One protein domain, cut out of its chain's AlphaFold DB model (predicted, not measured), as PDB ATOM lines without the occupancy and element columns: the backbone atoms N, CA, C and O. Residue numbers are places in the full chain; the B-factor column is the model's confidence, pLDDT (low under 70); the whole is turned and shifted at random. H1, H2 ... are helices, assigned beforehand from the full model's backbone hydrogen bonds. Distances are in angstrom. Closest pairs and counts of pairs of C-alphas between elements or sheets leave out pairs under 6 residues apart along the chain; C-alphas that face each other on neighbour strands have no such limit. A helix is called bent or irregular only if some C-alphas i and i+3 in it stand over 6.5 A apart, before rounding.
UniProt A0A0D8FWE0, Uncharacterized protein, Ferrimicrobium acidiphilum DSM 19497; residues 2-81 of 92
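Overview. This is residues 2 to 81 of the 92 residues of an uncharacterized protein of Ferrimicrobium acidiphilum DSM 19497 (UniProt A0A0D8FWE0). Two long helices, H1 and then the longer H2, lie side by side and run the same way, and between them the link of residues 25 to 42 folds back along the pair to the end where H1 began. Residues 67 to 81, of which 67 to 80 belong to H2, stand free and stick out past H1 as a single arm, and this arm makes much of the length. The printed part has 80 residues with two named helices and no named strand, and its class is all helix. The whole is loose, with a radius of gyration of the C-alphas of 16.6 A and spans of 57 by 22 by 18 A.

Arrangement. H1, residues 2 to 24, and H2, residues 43 to 80, touch, with 8 pairs of C-alphas within 8 A. H2 touches H1 with residues 49 to 63 alone. The closest C-alphas of the two are those of Glu 12 and Leu 52, 6.7 A apart. Their lines stand at a shallow tilt of 22 degrees, the same way. In H1 every O i to N i+4 pair is within hydrogen-bond range; in H2 32 of 34 are.

Along the chain. H1 begins at C-alpha 2 at (-17.598, 21.784, -46.638) and measures 32.9 A from first to last C-alpha. H2 begins at C-alpha 43 at (-18.100, 23.227, -32.737), ends at C-alpha 80 at (-59.877, 60.051, -40.036) and measures 56.2 A. H2 is irregular: C-alphas 44 and 47 are 7.4 A apart.

Size, cuts and confidence. The two C-alphas farthest apart are those of Glu 2 and Asp 81, 57.7 A. Without the free stretch, the body of 65 residues spans 36 by 21 by 14 A. The printed part has no cut, and the link from H1 to H2, 18 residues, is long. The mean pLDDT of the printed part is 84.5; residues 39, 77 to 78 and 80 to 81 are under 70.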
ATOM      1  N   GLU A   2     -17.243  20.911 -45.504       85.00
ATOM      2  CA  GLU A   2     -17.598  21.784 -46.638       85.00
ATOM      3  C   GLU A   2     -19.108  22.018 -46.792       85.00
ATOM      4  O   GLU A   2     -19.525  23.157 -46.950       85.00
ATOM      5  N   GLU A   3     -19.936  20.981 -46.624       85.69
ATOM      6  CA  GLU A   3     -21.405  21.112 -46.663       85.69
ATOM      7  C   GLU A   3     -21.947  22.113 -45.631       85.69
ATOM      8  O   GLU A   3     -22.836  22.903 -45.931       85.69
ATOM      9  N   TRP A   4     -21.374  22.130 -44.422       88.69
ATOM     10  CA  TRP A   4     -21.772  23.081 -43.385       88.69
ATOM     11  C   TRP A   4     -21.342  24.507 -43.715       88.69
ATOM     12  O   TRP A   4     -22.072  25.441 -43.409       88.69
ATOM     13  N   ILE A   5     -20.175  24.681 -44.337       90.88
ATOM     14  CA  ILE A   5     -19.706  25.998 -44.776       90.88
ATOM     15  C   ILE A   5     -20.626  26.523 -45.879       90.88
ATOM     16  O   ILE A   5     -21.165  27.615 -45.732       90.88
ATOM     17  N   ALA A   6     -20.898  25.715 -46.907       91.12
ATOM     18  CA  ALA A   6     -21.794  26.080 -48.002       91.12
ATOM     19  C   ALA A   6     -23.208  26.430 -47.507       91.12
ATOM     20  O   ALA A   6     -23.814  27.393 -47.977       91.12
ATOM     21  N   TYR A   7     -23.713  25.685 -46.523       89.81
ATOM     22  CA  TYR A   7     -24.981  25.974 -45.861       89.81
ATOM     23  C   TYR A   7     -24.969  27.331 -45.134       89.81
ATOM     24  O   TYR A   7     -25.877  28.137 -45.331       89.81
ATOM     25  N   LEU A   8     -23.937  27.621 -44.332       90.94
ATOM     26  CA  LEU A   8     -23.832  28.907 -43.629       90.94
ATOM     27  C   LEU A   8     -23.647  30.079 -44.606       90.94
ATOM     28  O   LEU A   8     -24.234  31.134 -44.388       90.94
ATOM     29  N   ASP A   9     -22.908  29.884 -45.700       93.19
ATOM     30  CA  ASP A   9     -22.741  30.881 -46.765       93.19
ATOM     31  C   ASP A   9     -24.066  31.158 -47.497       93.19
ATOM     32  O   ASP A   9     -24.380  32.299 -47.839       93.19
ATOM     33  N   ALA A  10     -24.868  30.121 -47.758       90.69
ATOM     34  CA  ALA A  10     -26.199  30.279 -48.339       90.69
ATOM     35  C   ALA A  10     -27.139  31.035 -47.388       90.69
ATOM     36  O   ALA A  10     -27.846  31.942 -47.823       90.69
ATOM     37  N   TYR A  11     -27.096  30.707 -46.095       92.19
ATOM     38  CA  TYR A  11     -27.879  31.386 -45.065       92.19
ATOM     39  C   TYR A  11     -27.499  32.864 -44.933       92.19
ATOM     40  O   TYR A  11     -28.370  33.728 -44.920       92.19
ATOM     41  N   GLU A  12     -26.206  33.178 -44.913       93.69
ATOM     42  CA  GLU A  12     -25.711  34.556 -44.874       93.69
ATOM     43  C   GLU A  12     -26.146  35.368 -46.101       93.69
ATOM     44  O   GLU A  12     -26.666  36.475 -45.956       93.69
ATOM     45  N   ARG A  13     -26.014  34.804 -47.309       93.25
ATOM     46  CA  ARG A  13     -26.501  35.456 -48.534       93.25
ATOM     47  C   ARG A  13     -27.998  35.736 -48.471       93.25
ATOM     48  O   ARG A  13     -28.419  36.826 -48.845       93.25
ATOM     49  N   HIS A  14     -28.785  34.794 -47.959       91.75
ATOM     50  CA  HIS A  14     -30.215  35.007 -47.781       91.75
ATOM     51  C   HIS A  14     -30.512  36.159 -46.810       91.75
ATOM     52  O   HIS A  14     -31.329  37.021 -47.129       91.75
ATOM     53  N   LEU A  15     -29.822  36.234 -45.665       91.69
ATOM     54  CA  LEU A  15     -29.996  37.352 -44.730       91.69
ATOM     55  C   LEU A  15     -29.657  38.705 -45.370       91.69
ATOM     56  O   LEU A  15     -30.336  39.690 -45.087       91.69
ATOM     57  N   ASN A  16     -28.658  38.759 -46.255       93.44
ATOM     58  CA  ASN A  16     -28.333  39.979 -46.999       93.44
ATOM     59  C   ASN A  16     -29.455  40.372 -47.968       93.44
ATOM     60  O   ASN A  16     -29.869  41.528 -47.971       93.44
ATOM     61  N   VAL A  17     -30.026  39.414 -48.707       90.44
ATOM     62  CA  VAL A  17     -31.192  39.661 -49.577       90.44
ATOM     63  C   VAL A  17     -32.391  40.170 -48.768       90.44
ATOM     64  O   VAL A  17     -33.076  41.103 -49.192       90.44
ATOM     65  N   VAL A  18     -32.640  39.602 -47.582       88.69
ATOM     66  CA  VAL A  18     -33.701  40.070 -46.674       88.69
ATOM     67  C   VAL A  18     -33.419  41.492 -46.183       88.69
ATOM     68  O   VAL A  18     -34.322  42.327 -46.194       88.69
ATOM     69  N   ALA A  19     -32.180  41.799 -45.798       90.88
ATOM     70  CA  ALA A  19     -31.790  43.136 -45.360       90.88
ATOM     71  C   ALA A  19     -31.940  44.184 -46.480       90.88
ATOM     72  O   ALA A  19     -32.476  45.265 -46.243       90.88
ATOM     73  N   GLU A  20     -31.539  43.861 -47.712       90.94
ATOM     74  CA  GLU A  20     -31.727  44.726 -48.886       90.94
ATOM     75  C   GLU A  20     -33.208  44.921 -49.231       90.94
ATOM     76  O   GLU A  20     -33.643  46.021 -49.582       90.94
ATOM     77  N   SER A  21     -34.007  43.865 -49.094       87.44
ATOM     78  CA  SER A  21     -35.459  43.898 -49.289       87.44
ATOM     79  C   SER A  21     -36.131  44.823 -48.275       87.44
ATOM     80  O   SER A  21     -36.929  45.685 -48.647       87.44
ATOM     81  N   LEU A  22     -35.736  44.733 -47.001       86.75
ATOM     82  CA  LEU A  22     -36.169  45.667 -45.965       86.75
ATOM     83  C   LEU A  22     -35.729  47.094 -46.301       86.75
ATOM     84  O   LEU A  22     -36.568  47.991 -46.345       86.75
ATOM     85  N   ALA A  23     -34.452  47.325 -46.604       87.44
ATOM     86  CA  ALA A  23     -33.939  48.658 -46.924       87.44
ATOM     87  C   ALA A  23     -34.657  49.306 -48.123       87.44
ATOM     88  O   ALA A  23     -34.976  50.489 -48.079       87.44
ATOM     89  N   SER A  24     -34.954  48.528 -49.166       87.38
ATOM     90  CA  SER A  24     -35.595  49.008 -50.398       87.38
ATOM     91  C   SER A  24     -37.127  48.992 -50.377       87.38
ATOM     92  O   SER A  24     -37.744  49.498 -51.316       87.38
ATOM     93  N   GLY A  25     -37.753  48.380 -49.366       82.25
ATOM     94  CA  GLY A  25     -39.208  48.191 -49.307       82.25
ATOM     95  C   GLY A  25     -39.779  47.157 -50.253       82.25
ATOM     96  O   GLY A  25     -40.997  47.084 -50.414       82.25
ATOM     97  N   LYS A  26     -38.924  46.394 -50.929       81.94
ATOM     98  CA  LYS A  26     -39.347  45.399 -51.908       81.94
ATOM     99  C   LYS A  26     -39.413  44.037 -51.246       81.94
ATOM    100  O   LYS A  26     -38.620  43.718 -50.372       81.94
ATOM    101  N   VAL A  27     -40.364  43.220 -51.675       76.94
ATOM    102  CA  VAL A  27     -40.466  41.838 -51.205       76.94
ATOM    103  C   VAL A  27     -39.385  41.008 -51.895       76.94
ATOM    104  O   VAL A  27     -39.306  41.012 -53.125       76.94
ATOM    105  N   ALA A  28     -38.579  40.286 -51.114       77.38
ATOM    106  CA  ALA A  28     -37.674  39.272 -51.646       77.38
ATOM    107  C   ALA A  28     -38.490  38.213 -52.403       77.38
ATOM    108  O   ALA A  28     -39.411  37.613 -51.847       77.38
ATOM    109  N   THR A  29     -38.173  37.988 -53.674       76.06
ATOM    110  CA  THR A  29     -38.882  37.023 -54.530       76.06
ATOM    111  C   THR A  29     -38.278  35.625 -54.466       76.06
ATOM    112  O   THR A  29     -38.920  34.653 -54.862       76.06
ATOM    113  N   GLU A  30     -37.058  35.508 -53.946       77.38
ATOM    114  CA  GLU A  30     -36.369  34.236 -53.783       77.38
ATOM    115  C   GLU A  30     -36.836  33.524 -52.512       77.38
ATOM    116  O   GLU A  30     -36.687  34.015 -51.391       77.38
ATOM    117  N   SER A  31     -37.396  32.329 -52.693       74.12
ATOM    118  CA  SER A  31     -37.723  31.434 -51.591       74.12
ATOM    119  C   SER A  31     -36.450  30.848 -50.986       74.12
ATOM    120  O   SER A  31     -35.627  30.288 -51.711       74.12
ATOM    121  N   PHE A  32     -36.333  30.878 -49.662       82.31
ATOM    122  CA  PHE A  32     -35.259  30.208 -48.938       82.31
ATOM    123  C   PHE A  32     -35.847  29.142 -48.013       82.31
ATOM    124  O   PHE A  32     -36.648  29.443 -47.131       82.31
ATOM    125  N   SER A  33     -35.502  27.877 -48.264       77.50
ATOM    126  CA  SER A  33     -36.093  26.705 -47.596       77.50
ATOM    127  C   SER A  33     -35.212  26.097 -46.509       77.50
ATOM    128  O   SER A  33     -35.624  25.148 -45.837       77.50
ATOM    129  N   GLU A  34     -33.991  26.599 -46.355       79.38
ATOM    130  CA  GLU A  34     -33.056  26.079 -45.369       79.38
ATOM    131  C   GLU A  34     -33.517  26.421 -43.952       79.38
ATOM    132  O   GLU A  34     -33.977  27.527 -43.657       79.38
ATOM    133  N   LYS A  35     -33.388  25.451 -43.044       81.31
ATOM    134  CA  LYS A  35     -33.707  25.668 -41.628       81.31
ATOM    135  C   LYS A  35     -32.675  26.596 -41.002       81.31
ATOM    136  O   LYS A  35     -31.560  26.703 -41.495       81.31
ATOM    137  N   GLN A  36     -33.019  27.204 -39.871       81.19
ATOM    138  CA  GLN A  36     -32.069  27.977 -39.078       81.19
ATOM    139  C   GLN A  36     -30.911  27.092 -38.556       81.19
ATOM    140  O   GLN A  36     -31.162  25.947 -38.141       81.19
ATOM    141  N   PRO A  37     -29.666  27.612 -38.531       82.69
ATOM    142  CA  PRO A  37     -28.516  26.934 -37.936       82.69
ATOM    143  C   PRO A  37     -28.793  26.506 -36.483       82.69
ATOM    144  O   PRO A  37     -29.382  27.266 -35.717       82.69
ATOM    145  N   ASN A  38     -28.407  25.283 -36.083       80.75
ATOM    146  CA  ASN A  38     -28.733  24.726 -34.757       80.75
ATOM    147  C   ASN A  38     -27.588  23.926 -34.102       80.75
ATOM    148  O   ASN A  38     -26.523  23.728 -34.677       80.75
ATOM    149  N   VAL A  39     -27.843  23.406 -32.892       65.00
ATOM    150  CA  VAL A  39     -26.897  22.662 -32.031       65.00
ATOM    151  C   VAL A  39     -26.203  21.444 -32.660       65.00
ATOM    152  O   VAL A  39     -25.226  20.967 -32.087       65.00
ATOM    153  N   ARG A  40     -26.647  20.939 -33.819       75.31
ATOM    154  CA  ARG A  40     -25.954  19.863 -34.554       75.31
ATOM    155  C   ARG A  40     -24.734  20.350 -35.350       75.31
ATOM    156  O   ARG A  40     -24.044  19.529 -35.950       75.31
ATOM    157  N   LEU A  41     -24.466  21.657 -35.363       78.69
ATOM    158  CA  LEU A  41     -23.314  22.239 -36.046       78.69
ATOM    159  C   LEU A  41     -21.981  21.813 -35.409       78.69
ATOM    160  O   LEU A  41     -21.862  21.777 -34.181       78.69
ATOM    161  N   PRO A  42     -20.947  21.544 -36.230       84.94
ATOM    162  CA  PRO A  42     -19.591  21.338 -35.738       84.94
ATOM    163  C   PRO A  42     -19.133  22.509 -34.863       84.94
ATOM    164  O   PRO A  42     -19.335  23.669 -35.221       84.94
ATOM    165  N   GLY A  43     -18.468  22.216 -33.740       84.06
ATOM    166  CA  GLY A  43     -18.100  23.227 -32.737       84.06
ATOM    167  C   GLY A  43     -17.282  24.404 -33.284       84.06
ATOM    168  O   GLY A  43     -17.498  25.535 -32.863       84.06
ATOM    169  N   LEU A  44     -16.423  24.166 -34.283       87.06
ATOM    170  CA  LEU A  44     -15.633  25.207 -34.961       87.06
ATOM    171  C   LEU A  44     -16.491  26.257 -35.687       87.06
ATOM    172  O   LEU A  44     -16.037  27.373 -35.905       87.06
ATOM    173  N   LEU A  45     -17.728  25.914 -36.056       88.81
ATOM    174  CA  LEU A  45     -18.658  26.792 -36.770       88.81
ATOM    175  C   LEU A  45     -19.706  27.428 -35.846       88.81
ATOM    176  O   LEU A  45     -20.530  28.218 -36.308       88.81
ATOM    177  N   ARG A  46     -19.680  27.109 -34.544       88.50
ATOM    178  CA  ARG A  46     -20.684  27.567 -33.576       88.50
ATOM    179  C   ARG A  46     -20.760  29.094 -33.499       88.50
ATOM    180  O   ARG A  46     -21.850  29.628 -33.620       88.50
ATOM    181  N   GLY A  47     -19.627  29.790 -33.385       89.56
ATOM    182  CA  GLY A  47     -19.633  31.256 -33.279       89.56
ATOM    183  C   GLY A  47     -20.236  31.942 -34.511       89.56
ATOM    184  O   GLY A  47     -21.040  32.861 -34.388       89.56
ATOM    185  N   ARG A  48     -19.926  31.439 -35.715       91.75
ATOM    186  CA  ARG A  48     -20.523  31.942 -36.963       91.75
ATOM    187  C   ARG A  48     -22.027  31.671 -37.015       91.75
ATOM    188  O   ARG A  48     -22.799  32.544 -37.390       91.75
ATOM    189  N   SER A  49     -22.442  30.473 -36.612       90.50
ATOM    190  CA  SER A  49     -23.856  30.116 -36.497       90.50
ATOM    191  C   SER A  49     -24.606  31.042 -35.543       90.50
ATOM    192  O   SER A  49     -25.692  31.503 -35.875       90.50
ATOM    193  N   GLU A  50     -24.046  31.303 -34.364       91.12
ATOM    194  CA  GLU A  50     -24.645  32.182 -33.355       91.12
ATOM    195  C   GLU A  50     -24.796  33.611 -33.885       91.12
ATOM    196  O   GLU A  50     -25.864  34.201 -33.735       91.12
ATOM    197  N   ALA A  51     -23.790  34.129 -34.598       92.25
ATOM    198  CA  ALA A  51     -23.867  35.438 -35.245       92.25
ATOM    199  C   ALA A  51     -24.986  35.510 -36.303       92.25
ATOM    200  O   ALA A  51     -25.757  36.467 -36.325       92.25
ATOM    201  N   LEU A  52     -25.131  34.482 -37.147       92.19
ATOM    202  CA  LEU A  52     -26.204  34.422 -38.150       92.19
ATOM    203  C   LEU A  52     -27.595  34.299 -37.512       92.19
ATOM    204  O   LEU A  52     -28.566  34.882 -38.002       92.19
ATOM    205  N   VAL A  53     -27.708  33.572 -36.398       90.69
ATOM    206  CA  VAL A  53     -28.948  33.479 -35.614       90.69
ATOM    207  C   VAL A  53     -29.310  34.835 -35.009       90.69
ATOM    208  O   VAL A  53     -30.452  35.266 -35.168       90.69
ATOM    209  N   ALA A  54     -28.355  35.531 -34.388       92.31
ATOM    210  CA  ALA A  54     -28.565  36.875 -33.853       92.31
ATOM    211  C   ALA A  54     -29.009  37.847 -34.957       92.31
ATOM    212  O   ALA A  54     -30.029  38.519 -34.824       92.31
ATOM    213  N   ARG A  55     -28.338  37.820 -36.115       93.69
ATOM    214  CA  ARG A  55     -28.717  38.643 -37.269       93.69
ATOM    215  C   ARG A  55     -30.127  38.339 -37.787       93.69
ATOM    216  O   ARG A  55     -30.850  39.247 -38.186       93.69
ATOM    217  N   THR A  56     -30.547  37.073 -37.750       92.12
ATOM    218  CA  THR A  56     -31.927  36.683 -38.093       92.12
ATOM    219  C   THR A  56     -32.939  37.334 -37.143       92.12
ATOM    220  O   THR A  56     -33.995  37.790 -37.585       92.12
ATOM    221  N   GLN A  57     -32.632  37.378 -35.843       91.75
ATOM    222  CA  GLN A  57     -33.496  37.994 -34.829       91.75
ATOM    223  C   GLN A  57     -33.608  39.507 -35.032       91.75
ATOM    224  O   GLN A  57     -34.724  40.020 -35.049       91.75
ATOM    225  N   GLU A  58     -32.489  40.189 -35.287       93.50
ATOM    226  CA  GLU A  58     -32.463  41.627 -35.596       93.50
ATOM    227  C   GLU A  58     -33.359  41.972 -36.795       93.50
ATOM    228  O   GLU A  58     -34.220  42.845 -36.703       93.50
ATOM    229  N   LEU A  59     -33.214  41.248 -37.912       89.81
ATOM    230  CA  LEU A  59     -34.024  41.487 -39.113       89.81
ATOM    231  C   LEU A  59     -35.510  41.169 -38.881       89.81
ATOM    232  O   LEU A  59     -36.387  41.846 -39.421       89.81
ATOM    233  N   SER A  60     -35.811  40.162 -38.056       88.50
ATOM    234  CA  SER A  60     -37.191  39.819 -37.682       88.50
ATOM    235  C   SER A  60     -37.840  40.905 -36.817       88.50
ATOM    236  O   SER A  60     -39.034  41.179 -36.946       88.50
ATOM    237  N   GLU A  61     -37.071  41.520 -35.920       92.44
ATOM    238  CA  GLU A  61     -37.498  42.675 -35.129       92.44
ATOM    239  C   GLU A  61     -37.741  43.898 -36.007       92.44
ATOM    240  O   GLU A  61     -38.811  44.501 -35.921       92.44
ATOM    241  N   GLU A  62     -36.814  44.204 -36.914       90.56
ATOM    242  CA  GLU A  62     -36.956  45.315 -37.852       90.56
ATOM    243  C   GLU A  62     -38.215  45.174 -38.721       90.56
ATOM    244  O   GLU A  62     -39.002  46.118 -38.850       90.56
ATOM    245  N   LEU A  63     -38.449  43.979 -39.278       87.44
ATOM    246  CA  LEU A  63     -39.649  43.693 -40.060       87.44
ATOM    247  C   LEU A  63     -40.923  43.923 -39.236       87.44
ATOM    248  O   LEU A  63     -41.861  44.562 -39.718       87.44
ATOM    249  N   ARG A  64     -40.949  43.447 -37.986       86.69
ATOM    250  CA  ARG A  64     -42.091  43.619 -37.077       86.69
ATOM    251  C   ARG A  64     -42.382  45.097 -36.825       86.69
ATOM    252  O   ARG A  64     -43.521  45.523 -36.982       86.69
ATOM    253  N   THR A  65     -41.356  45.888 -36.514       88.06
ATOM    254  CA  THR A  65     -41.495  47.333 -36.291       88.06
ATOM    255  C   THR A  65     -42.055  48.045 -37.522       88.06
ATOM    256  O   THR A  65     -42.954  48.879 -37.397       88.06
ATOM    257  N   ARG A  66     -41.582  47.696 -38.725       84.56
ATOM    258  CA  ARG A  66     -42.118  48.257 -39.975       84.56
ATOM    259  C   ARG A  66     -43.584  47.867 -40.180       84.56
ATOM    260  O   ARG A  66     -44.404  48.734 -40.473       84.56
ATOM    261  N   MET A  67     -43.943  46.597 -39.978       83.81
ATOM    262  CA  MET A  67     -45.333  46.125 -40.082       83.81
ATOM    263  C   MET A  67     -46.275  46.815 -39.086       83.81
ATOM    264  O   MET A  67     -47.408  47.153 -39.445       83.81
ATOM    265  N   ASP A  68     -45.817  47.063 -37.859       83.56
ATOM    266  CA  ASP A  68     -46.578  47.792 -36.843       83.56
ATOM    267  C   ASP A  68     -46.813  49.251 -37.259       83.56
ATOM    268  O   ASP A  68     -47.928  49.769 -37.110       83.56
ATOM    269  N   ALA A  69     -45.803  49.902 -37.847       80.00
ATOM    270  CA  ALA A  69     -45.930  51.250 -38.395       80.00
ATOM    271  C   ALA A  69     -46.961  51.299 -39.537       80.00
ATOM    272  O   ALA A  69     -47.893  52.105 -39.480       80.00
ATOM    273  N   PHE A  70     -46.876  50.386 -40.512       78.81
ATOM    274  CA  PHE A  70     -47.867  50.268 -41.592       78.81
ATOM    275  C   PHE A  70     -49.285  50.038 -41.055       78.81
ATOM    276  O   PHE A  70     -50.229  50.728 -41.445       78.81
ATOM    277  N   SER A  71     -49.440  49.105 -40.115       77.31
ATOM    278  CA  SER A  71     -50.733  48.786 -39.498       77.31
ATOM    279  C   SER A  71     -51.326  49.982 -38.754       77.31
ATOM    280  O   SER A  71     -52.539  50.206 -38.784       77.31
ATOM    281  N   THR A  72     -50.474  50.772 -38.099       80.06
ATOM    282  CA  THR A  72     -50.863  51.997 -37.397       80.06
ATOM    283  C   THR A  72     -51.333  53.063 -38.380       80.06
ATOM    284  O   THR A  72     -52.420  53.612 -38.196       80.06
ATOM    285  N   VAL A  73     -50.582  53.308 -39.459       74.75
ATOM    286  CA  VAL A  73     -50.955  54.269 -40.511       74.75
ATOM    287  C   VAL A  73     -52.298  53.903 -41.144       74.75
ATOM    288  O   VAL A  73     -53.187  54.751 -41.226       74.75
ATOM    289  N   LEU A  74     -52.503  52.632 -41.501       75.75
ATOM    290  CA  LEU A  74     -53.773  52.157 -42.064       75.75
ATOM    291  C   LEU A  74     -54.949  52.345 -41.095       75.75
ATOM    292  O   LEU A  74     -56.038  52.751 -41.507       75.75
ATOM    293  N   ARG A  75     -54.736  52.079 -39.800       74.31
ATOM    294  CA  ARG A  75     -55.753  52.280 -38.757       74.31
ATOM    295  C   ARG A  75     -56.121  53.756 -38.616       74.31
ATOM    296  O   ARG A  75     -57.306  54.080 -38.588       74.31
ATOM    297  N   TYR A  76     -55.126  54.640 -38.576       76.56
ATOM    298  CA  TYR A  76     -55.347  56.085 -38.503       76.56
ATOM    299  C   TYR A  76     -56.041  56.633 -39.755       76.56
ATOM    300  O   TYR A  76     -56.976  57.421 -39.612       76.56
ATOM    301  N   SER A  77     -55.649  56.189 -40.956       68.00
ATOM    302  CA  SER A  77     -56.300  56.586 -42.213       68.00
ATOM    303  C   SER A  77     -57.787  56.237 -42.194       68.00
ATOM    304  O   SER A  77     -58.615  57.109 -42.432       68.00
ATOM    305  N   ARG A  78     -58.142  54.999 -41.820       67.00
ATOM    306  CA  ARG A  78     -59.545  54.556 -41.732       67.00
ATOM    307  C   ARG A  78     -60.379  55.342 -40.719       67.00
ATOM    308  O   ARG A  78     -61.570  55.518 -40.934       67.00
ATOM    309  N   MET A  79     -59.780  55.780 -39.609       71.56
ATOM    310  CA  MET A  79     -60.493  56.537 -38.573       71.56
ATOM    311  C   MET A  79     -60.738  58.000 -38.951       71.56
ATOM    312  O   MET A  79     -61.735  58.575 -38.522       71.56
ATOM    313  N   LYS A  80     -59.811  58.624 -39.686       63.28
ATOM    314  CA  LYS A  80     -59.877  60.051 -40.036       63.28
ATOM    315  C   LYS A  80     -60.605  60.309 -41.355       63.28
ATOM    316  O   LYS A  80     -61.167  61.389 -41.495       63.28
ATOM    317  N   ASP A  81     -60.586  59.353 -42.285       61.34
ATOM    318  CA  ASP A  81     -61.185  59.497 -43.614       61.34
ATOM    319  C   ASP A  81     -61.607  58.111 -44.168       61.34
ATOM    320  O   ASP A  81     -60.839  57.457 -44.878       61.34
TER     321      ASP A  81